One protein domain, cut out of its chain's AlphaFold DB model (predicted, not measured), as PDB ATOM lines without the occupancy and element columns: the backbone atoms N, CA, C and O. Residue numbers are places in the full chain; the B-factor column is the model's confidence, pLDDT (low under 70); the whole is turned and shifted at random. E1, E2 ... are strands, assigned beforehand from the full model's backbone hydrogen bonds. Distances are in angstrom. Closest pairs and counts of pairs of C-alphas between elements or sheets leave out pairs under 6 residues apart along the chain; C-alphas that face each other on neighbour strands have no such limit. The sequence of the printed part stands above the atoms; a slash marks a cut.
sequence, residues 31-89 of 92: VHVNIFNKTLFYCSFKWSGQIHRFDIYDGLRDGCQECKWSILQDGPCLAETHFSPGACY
ATOM      1  N   VAL A  31     136.948  15.993 139.284       51.50
ATOM      2  CA  VAL A  31     136.610  14.626 139.698       51.50
ATOM      3  C   VAL A  31     135.352  14.186 138.963       51.50
ATOM      4  O   VAL A  31     134.357  14.909 138.978       51.50
ATOM      5  N   HIS A  32     135.366  13.006 138.347       47.91
ATOM      6  CA  HIS A  32     134.148  12.362 137.856       47.91
ATOM      7  C   HIS A  32     133.913  11.073 138.655       47.91
ATOM      8  O   HIS A  32     134.677  10.115 138.530       47.91
ATOM      9  N   VAL A  33     132.877  11.052 139.502       43.16
ATOM     10  CA  VAL A  33     132.538   9.891 140.343       43.16
ATOM     11  C   VAL A  33     131.516   9.027 139.607       43.16
ATOM     12  O   VAL A  33     130.382   9.448 139.408       43.16
ATOM     13  N   ASN A  34     131.907   7.813 139.216       47.72
ATOM     14  CA  ASN A  34     130.986   6.781 138.736       47.72
ATOM     15  C   ASN A  34     130.913   5.662 139.791       47.72
ATOM     16  O   ASN A  34     131.949   5.178 140.237       47.72
ATOM     17  N   ILE A  35     129.704   5.231 140.164       47.56
ATOM     18  CA  ILE A  35     129.393   4.350 141.319       47.56
ATOM     19  C   ILE A  35     129.937   2.899 141.180       47.56
ATOM     20  O   ILE A  35     129.785   2.074 142.072       47.56
ATOM     21  N   PHE A  36     130.656   2.585 140.100       53.88
ATOM     22  CA  PHE A  36     131.318   1.297 139.868       53.88
ATOM     23  C   PHE A  36     132.797   1.544 139.563       53.88
ATOM     24  O   PHE A  36     133.048   1.987 138.453       53.88
ATOM     25  N   ASN A  37     133.734   1.315 140.502       55.00
ATOM     26  CA  ASN A  37     135.215   1.299 140.347       55.00
ATOM     27  C   ASN A  37     135.816   2.083 139.152       55.00
ATOM     28  O   ASN A  37     136.717   1.610 138.469       55.00
ATOM     29  N   LYS A  38     135.312   3.286 138.870       67.62
ATOM     30  CA  LYS A  38     135.642   4.076 137.672       67.62
ATOM     31  C   LYS A  38     135.785   5.535 138.068       67.62
ATOM     32  O   LYS A  38     135.239   6.443 137.438       67.62
ATOM     33  N   THR A  39     136.466   5.745 139.187       78.25
ATOM     34  CA  THR A  39     136.865   7.076 139.616       78.25
ATOM     35  C   THR A  39     137.943   7.563 138.661       78.25
ATOM     36  O   THR A  39     138.964   6.897 138.492       78.25
ATOM     37  N   LEU A  40     137.696   8.712 138.036       84.81
ATOM     38  CA  LEU A  40     138.622   9.334 137.099       84.81
ATOM     39  C   LEU A  40     138.988  10.732 137.596       84.81
ATOM     40  O   LEU A  40     138.113  11.583 137.789       84.81
ATOM     41  N   PHE A  41     140.288  10.966 137.751       85.44
ATOM     42  CA  PHE A  41     140.860  12.282 138.003       85.44
ATOM     43  C   PHE A  41     141.772  12.659 136.844       85.44
ATOM     44  O   PHE A  41     142.712  11.937 136.515       85.44
ATOM     45  N   TYR A  42     141.527  13.823 136.254       86.06
ATOM     46  CA  TYR A  42     142.307  14.323 135.129       86.06
ATOM     47  C   TYR A  42     142.889  15.704 135.410       86.06
ATOM     48  O   TYR A  42     142.369  16.485 136.212       86.06
ATOM     49  N   CYS A  43     143.978  16.008 134.711       82.00
ATOM     50  CA  CYS A  43     144.636  17.303 134.729       82.00
ATOM     51  C   CYS A  43     144.885  17.799 133.311       82.00
ATOM     52  O   CYS A  43     145.130  17.031 132.380       82.00
ATOM     53  N   SER A  44     144.815  19.118 133.169       86.06
ATOM     54  CA  SER A  44     145.229  19.827 131.972       86.06
ATOM     55  C   SER A  44     146.142  20.973 132.356       86.06
ATOM     56  O   SER A  44     145.833  21.697 133.302       86.06
ATOM     57  N   PHE A  45     147.204  21.186 131.597       84.94
ATOM     58  CA  PHE A  45     148.135  22.280 131.833       84.94
ATOM     59  C   PHE A  45     148.695  22.799 130.509       84.94
ATOM     60  O   PHE A  45     148.631  22.121 129.484       84.94
ATOM     61  N   LYS A  46     149.209  24.030 130.521       86.94
ATOM     62  CA  LYS A  46     149.884  24.616 129.362       86.94
ATOM     63  C   LYS A  46     151.391  24.414 129.494       86.94
ATOM     64  O   LYS A  46     151.964  24.841 130.491       86.94
ATOM     65  N   TRP A  47     152.027  23.831 128.484       82.56
ATOM     66  CA  TRP A  47     153.486  23.762 128.349       82.56
ATOM     67  C   TRP A  47     153.849  24.261 126.955       82.56
ATOM     68  O   TRP A  47     153.324  23.775 125.959       82.56
ATOM     69  N   SER A  48     154.725  25.265 126.870       85.44
ATOM     70  CA  SER A  48     155.237  25.765 125.585       85.44
ATOM     71  C   SER A  48     154.121  26.200 124.617       85.44
ATOM     72  O   SER A  48     154.193  25.970 123.412       85.44
ATOM     73  N   GLY A  49     153.053  26.797 125.155       85.06
ATOM     74  CA  GLY A  49     151.888  27.246 124.386       85.06
ATOM     75  C   GLY A  49     150.887  26.146 124.012       85.06
ATOM     76  O   GLY A  49     149.779  26.472 123.591       85.06
ATOM     77  N   GLN A  50     151.216  24.870 124.220       85.19
ATOM     78  CA  GLN A  50     150.317  23.743 123.974       85.19
ATOM     79  C   GLN A  50     149.569  23.355 125.247       85.19
ATOM     80  O   GLN A  50     150.102  23.464 126.350       85.19
ATOM     81  N   ILE A  51     148.316  22.923 125.100       89.19
ATOM     82  CA  ILE A  51     147.540  22.367 126.212       89.19
ATOM     83  C   ILE A  51     147.739  20.859 126.200       89.19
ATOM     84  O   ILE A  51     147.315  20.200 125.259       89.19
ATOM     85  N   HIS A  52     148.313  20.336 127.273       86.81
ATOM     86  CA  HIS A  52     148.458  18.909 127.500       86.81
ATOM     87  C   HIS A  52     147.416  18.434 128.497       86.81
ATOM     88  O   HIS A  52     147.150  19.117 129.493       86.81
ATOM     89  N   ARG A  53     146.835  17.261 128.246       90.25
ATOM     90  CA  ARG A  53     145.907  16.607 129.170       90.25
ATOM     91  C   ARG A  53     146.340  15.186 129.472       90.25
ATOM     92  O   ARG A  53     146.862  14.490 128.604       90.25
ATOM     93  N   PHE A  54     146.097  14.745 130.698       90.19
ATOM     94  CA  PHE A  54     146.262  13.348 131.079       90.19
ATOM     95  C   PHE A  54     145.412  12.994 132.301       90.19
ATOM     96  O   PHE A  54     145.049  13.860 133.102       90.19
ATOM     97  N   ASP A  55     145.115  11.705 132.434       90.12
ATOM     98  CA  ASP A  55     144.390  11.149 133.573       90.12
ATOM     99  C   ASP A  55     145.411  10.810 134.671       90.12
ATOM    100  O   ASP A  55     146.229   9.903 134.495       90.12
ATOM    101  N   ILE A  56     145.398  11.566 135.777       89.50
ATOM    102  CA  ILE A  56     146.297  11.373 136.932       89.50
ATOM    103  C   ILE A  56     145.933  10.090 137.686       89.50
ATOM    104  O   ILE A  56     146.795   9.464 138.299       89.50
ATOM    105  N   TYR A  57     144.657   9.715 137.651       84.88
ATOM    106  CA  TYR A  57     144.177   8.485 138.253       84.88
ATOM    107  C   TYR A  57     142.966   7.961 137.493       84.88
ATOM    108  O   TYR A  57     141.999   8.696 137.279       84.88
ATOM    109  N   ASP A  58     143.018   6.687 137.135       87.38
ATOM    110  CA  ASP A  58     141.905   5.909 136.606       87.38
ATOM    111  C   ASP A  58     141.772   4.642 137.452       87.38
ATOM    112  O   ASP A  58     142.664   3.802 137.432       87.38
ATOM    113  N   GLY A  59     140.664   4.480 138.177       81.31
ATOM    114  CA  GLY A  59     140.455   3.329 139.065       81.31
ATOM    115  C   GLY A  59     140.454   1.955 138.376       81.31
ATOM    116  O   GLY A  59     140.560   0.944 139.064       81.31
ATOM    117  N   LEU A  60     140.357   1.897 137.042       81.38
ATOM    118  CA  LEU A  60     140.504   0.657 136.270       81.38
ATOM    119  C   LEU A  60     141.964   0.355 135.897       81.38
ATOM    120  O   LEU A  60     142.299  -0.798 135.633       81.38
ATOM    121  N   ARG A  61     142.818   1.383 135.845       84.19
ATOM    122  CA  ARG A  61     144.238   1.297 135.466       84.19
ATOM    123  C   ARG A  61     145.164   1.321 136.683       84.19
ATOM    124  O   ARG A  61     146.192   0.648 136.698       84.19
ATOM    125  N   ASP A  62     144.796   2.113 137.681       80.81
ATOM    126  CA  ASP A  62     145.636   2.530 138.790       80.81
ATOM    127  C   ASP A  62     145.068   1.989 140.109       80.81
ATOM    128  O   ASP A  62     143.990   2.372 140.565       80.81
ATOM    129  N   GLY A  63     145.833   1.117 140.764       74.94
ATOM    130  CA  GLY A  63     145.534   0.625 142.113       74.94
ATOM    131  C   GLY A  63     146.231   1.411 143.229       74.94
ATOM    132  O   GLY A  63     146.252   0.963 144.368       74.94
ATOM    133  N   CYS A  64     146.857   2.553 142.934       78.62
ATOM    134  CA  CYS A  64     147.655   3.295 143.913       78.62
ATOM    135  C   CYS A  64     146.819   4.219 144.809       78.62
ATOM    136  O   CYS A  64     145.938   4.931 144.339       78.62
ATOM    137  N   GLN A  65     147.158   4.254 146.104       76.19
ATOM    138  CA  GLN A  65     146.702   5.308 147.023       76.19
ATOM    139  C   GLN A  65     147.444   6.625 146.758       76.19
ATOM    140  O   GLN A  65     146.850   7.697 146.781       76.19
ATOM    141  N   GLU A  66     148.739   6.527 146.444       78.62
ATOM    142  CA  GLU A  66     149.580   7.643 146.021       78.62
ATOM    143  C   GLU A  66     150.257   7.298 144.693       78.62
ATOM    144  O   GLU A  66     151.180   6.485 144.634       78.62
ATOM    145  N   CYS A  67     149.789   7.909 143.608       82.69
ATOM    146  CA  CYS A  67     150.335   7.688 142.273       82.69
ATOM    147  C   CYS A  67     151.400   8.748 141.972       82.69
ATOM    148  O   CYS A  67     151.100   9.938 141.855       82.69
ATOM    149  N   LYS A  68     152.662   8.324 141.865       86.62
ATOM    150  CA  LYS A  68     153.788   9.228 141.604       86.62
ATOM    151  C   LYS A  68     154.018   9.357 140.106       86.62
ATOM    152  O   LYS A  68     154.432   8.401 139.454       86.62
ATOM    153  N   TRP A  69     153.784  10.559 139.591       88.94
ATOM    154  CA  TRP A  69     153.930  10.885 138.177       88.94
ATOM    155  C   TRP A  69     155.147  11.772 137.926       88.94
ATOM    156  O   TRP A  69     155.341  12.782 138.601       88.94
ATOM    157  N   SER A  70     155.936  11.424 136.913       87.19
ATOM    158  CA  SER A  70     156.948  12.299 136.317       87.19
ATOM    159  C   SER A  70     156.384  12.905 135.036       87.19
ATOM    160  O   SER A  70     156.015  12.179 134.116       87.19
ATOM    161  N   ILE A  71     156.292  14.233 134.982       87.75
ATOM    162  CA  ILE A  71     155.715  14.973 133.853       87.75
ATOM    163  C   ILE A  71     156.855  15.373 132.916       87.75
ATOM    164  O   ILE A  71     157.616  16.292 133.215       87.75
ATOM    165  N   LEU A  72     157.008  14.642 131.810       86.12
ATOM    166  CA  LEU A  72     158.069  14.849 130.820       86.12
ATOM    167  C   LEU A  72     157.500  15.470 129.546       86.12
ATOM    168  O   LEU A  72     156.295  15.421 129.307       86.12
ATOM    169  N   GLN A  73     158.357  16.010 128.685       84.75
ATOM    170  CA  GLN A  73     157.920  16.558 127.397       84.75
ATOM    171  C   GLN A  73     157.221  15.500 126.522       84.75
ATOM    172  O   GLN A  73     156.223  15.799 125.872       84.75
ATOM    173  N   ASP A  74     157.695  14.252 126.562       86.31
ATOM    174  CA  ASP A  74     157.137  13.149 125.772       86.31
ATOM    175  C   ASP A  74     155.854  12.546 126.347       86.31
ATOM    176  O   ASP A  74     155.219  11.735 125.661       86.31
ATOM    177  N   GLY A  75     155.483  12.925 127.574       88.88
ATOM    178  CA  GLY A  75     154.295  12.444 128.269       88.88
ATOM    179  C   GLY A  75     154.510  12.157 129.761       88.88
ATOM    180  O   GLY A  75     155.635  12.228 130.264       88.88
ATOM    181  N   PRO A  76     153.429  11.856 130.500       92.00
ATOM    182  CA  PRO A  76     153.506  11.520 131.913       92.00
ATOM    183  C   PRO A  76     153.920  10.054 132.114       92.00
ATOM    184  O   PRO A  76     153.400   9.150 131.456       92.00
ATOM    185  N   CYS A  77     154.819   9.811 133.064       89.75
ATOM    186  CA  CYS A  77     155.255   8.475 133.466       89.75
ATOM    187  C   CYS A  77     154.854   8.181 134.909       89.75
ATOM    188  O   CYS A  77     155.217   8.932 135.815       89.75
ATOM    189  N   LEU A  78     154.127   7.088 135.113       87.88
ATOM    190  CA  LEU A  78     153.772   6.547 136.416       87.88
ATOM    191  C   LEU A  78     154.927   5.687 136.929       87.88
ATOM    192  O   LEU A  78     155.409   4.799 136.222       87.88
ATOM    193  N   ALA A  79     155.370   5.952 138.154       86.12
ATOM    194  CA  ALA A  79     156.308   5.080 138.845       86.12
ATOM    195  C   ALA A  79     155.669   3.714 139.135       86.12
ATOM    196  O   ALA A  79     154.455   3.614 139.292       86.12
ATOM    197  N   GLU A  80     156.487   2.670 139.245       84.38
ATOM    198  CA  GLU A  80     156.010   1.349 139.651       84.38
ATOM    199  C   GLU A  80     155.299   1.408 141.011       84.38
ATOM    200  O   GLU A  80     155.732   2.091 141.943       84.38
ATOM    201  N   THR A  81     154.184   0.690 141.107       76.75
ATOM    202  CA  THR A  81     153.372   0.572 142.320       76.75
ATOM    203  C   THR A  81     153.128  -0.902 142.626       76.75
ATOM    204  O   THR A  81     153.294  -1.755 141.760       76.75
ATOM    205  N   HIS A  82     152.638  -1.214 143.828       75.31
ATOM    206  CA  HIS A  82     152.246  -2.587 144.185       75.31
ATOM    207  C   HIS A  82     151.192  -3.207 143.253       75.31
ATOM    208  O   HIS A  82     151.040  -4.425 143.238       75.31
ATOM    209  N   PHE A  83     150.458  -2.385 142.499       73.88
ATOM    210  CA  PHE A  83     149.326  -2.816 141.682       73.88
ATOM    211  C   PHE A  83     149.575  -2.692 140.180       73.88
ATOM    212  O   PHE A  83     148.796  -3.227 139.396       73.88
ATOM    213  N   SER A  84     150.615  -1.967 139.765       72.19
ATOM    214  CA  SER A  84     150.859  -1.673 138.355       72.19
ATOM    215  C   SER A  84     152.348  -1.456 138.088       72.19
ATOM    216  O   SER A  84     152.982  -0.693 138.832       72.19
ATOM    217  N   PRO A  85     152.911  -2.095 137.043       79.88
ATOM    218  CA  PRO A  85     154.269  -1.810 136.605       79.88
ATOM    219  C   PRO A  85     154.378  -0.349 136.154       79.88
ATOM    220  O   PRO A  85     153.428   0.228 135.621       79.88
ATOM    221  N   GLY A  86     155.547   0.262 136.363       87.62
ATOM    222  CA  GLY A  86     155.784   1.637 135.924       87.62
ATOM    223  C   GLY A  86     155.578   1.777 134.412       87.62
ATOM    224  O   GLY A  86     156.057   0.948 133.638       87.62
ATOM    225  N   ALA A  87     154.860   2.815 133.986       90.69
ATOM    226  CA  ALA A  87     154.463   2.992 132.591       90.69
ATOM    227  C   ALA A  87     154.405   4.468 132.191       90.69
ATOM    228  O   ALA A  87     154.007   5.326 132.976       90.69
ATOM    229  N   CYS A  88     154.764   4.757 130.940       91.56
ATOM    230  CA  CYS A  88     154.671   6.090 130.350       91.56
ATOM    231  C   CYS A  88     153.528   6.159 129.340       91.56
ATOM    232  O   CYS A  88     153.317   5.236 128.556       91.56
ATOM    233  N   TYR A  89     152.823   7.285 129.332       91.25
ATOM    234  CA  TYR A  89     151.673   7.533 128.469       91.25
ATOM    235  C   TYR A  89     151.927   8.767 127.612       91.25
ATOM    236  O   TYR A  89     152.806   9.569 127.909       91.25
TER     237      TYR A  89
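This is residues 31 to 89 of the 92 residues of the protein "S-protein homolog" of Citrus sinensis (UniProt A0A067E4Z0). Two antiparallel strand hairpins lie one next to the other, loosely joined: a long one, E1 and E2, and a much shorter one, E3 and E4, with E2 the strand of the long hairpin that comes nearest to the short one. Both ends of the printed part fold back as loops, residues 31 to 32 pairing with the beginning of E1 and residues 87 to 88 with the end of E4. The printed part has 59 residues with no named helix and four named strands, E1, E2, E3 and E4 in that order, making two antiparallel sheets of two strands each. The class is all strand, though 25 of the 59 residues are in named strands. The whole is only just compact, close to loose, with a radius of gyration of the C-alphas of 12.2 A and spans of 36 by 24 by 15 A.

E1, residues 40 to 47, begins with C-alpha 40 at (138.622, 9.334, 137.099) and is 22.5 A long from first to last C-alpha. E2, residues 50 to 58, is the longest strand by residues, at 23.4 A, and ends with C-alpha 58 at (141.905, 5.909, 136.606). E3, residues 69 to 72, is 9.3 A long. E4, residues 75 to 78, is 10.1 A long and ends with C-alpha 78 at (153.772, 6.547, 136.416).

E1 and E2 form a hairpin over a tight link, antiparallel at 158 degrees between their directions. N 43 and O 54 are within hydrogen-bond range at 2.9 A, as are N 52 and O 45 at 2.9 A. Residues 31 to 32 pair with residues 40 to 41 of E1, antiparallel. E3 and E4 form a second hairpin over a tight link, antiparallel at 157 degrees, with N 70 and O 77 within hydrogen-bond range at 2.8 A. Residues 77 to 78 of E4 pair with residues 87 to 88, antiparallel. The closest C-alphas of E2 and E3 are those of Ile 56 and Trp 69, 7.7 A apart. The closest C-alphas of E2 and E4 are those of Phe 54 and Pro 76, 7.5 A apart. E1 is apart from E3 and from E4.

The two C-alphas farthest apart are those of Phe 36 and Ser 48, at 37.1 A. The printed part has no cut, and the link from E2 to E3, with 10 residues between them, is short. The mean pLDDT of the printed part is 80.2, and residues 31 to 38 are under 70.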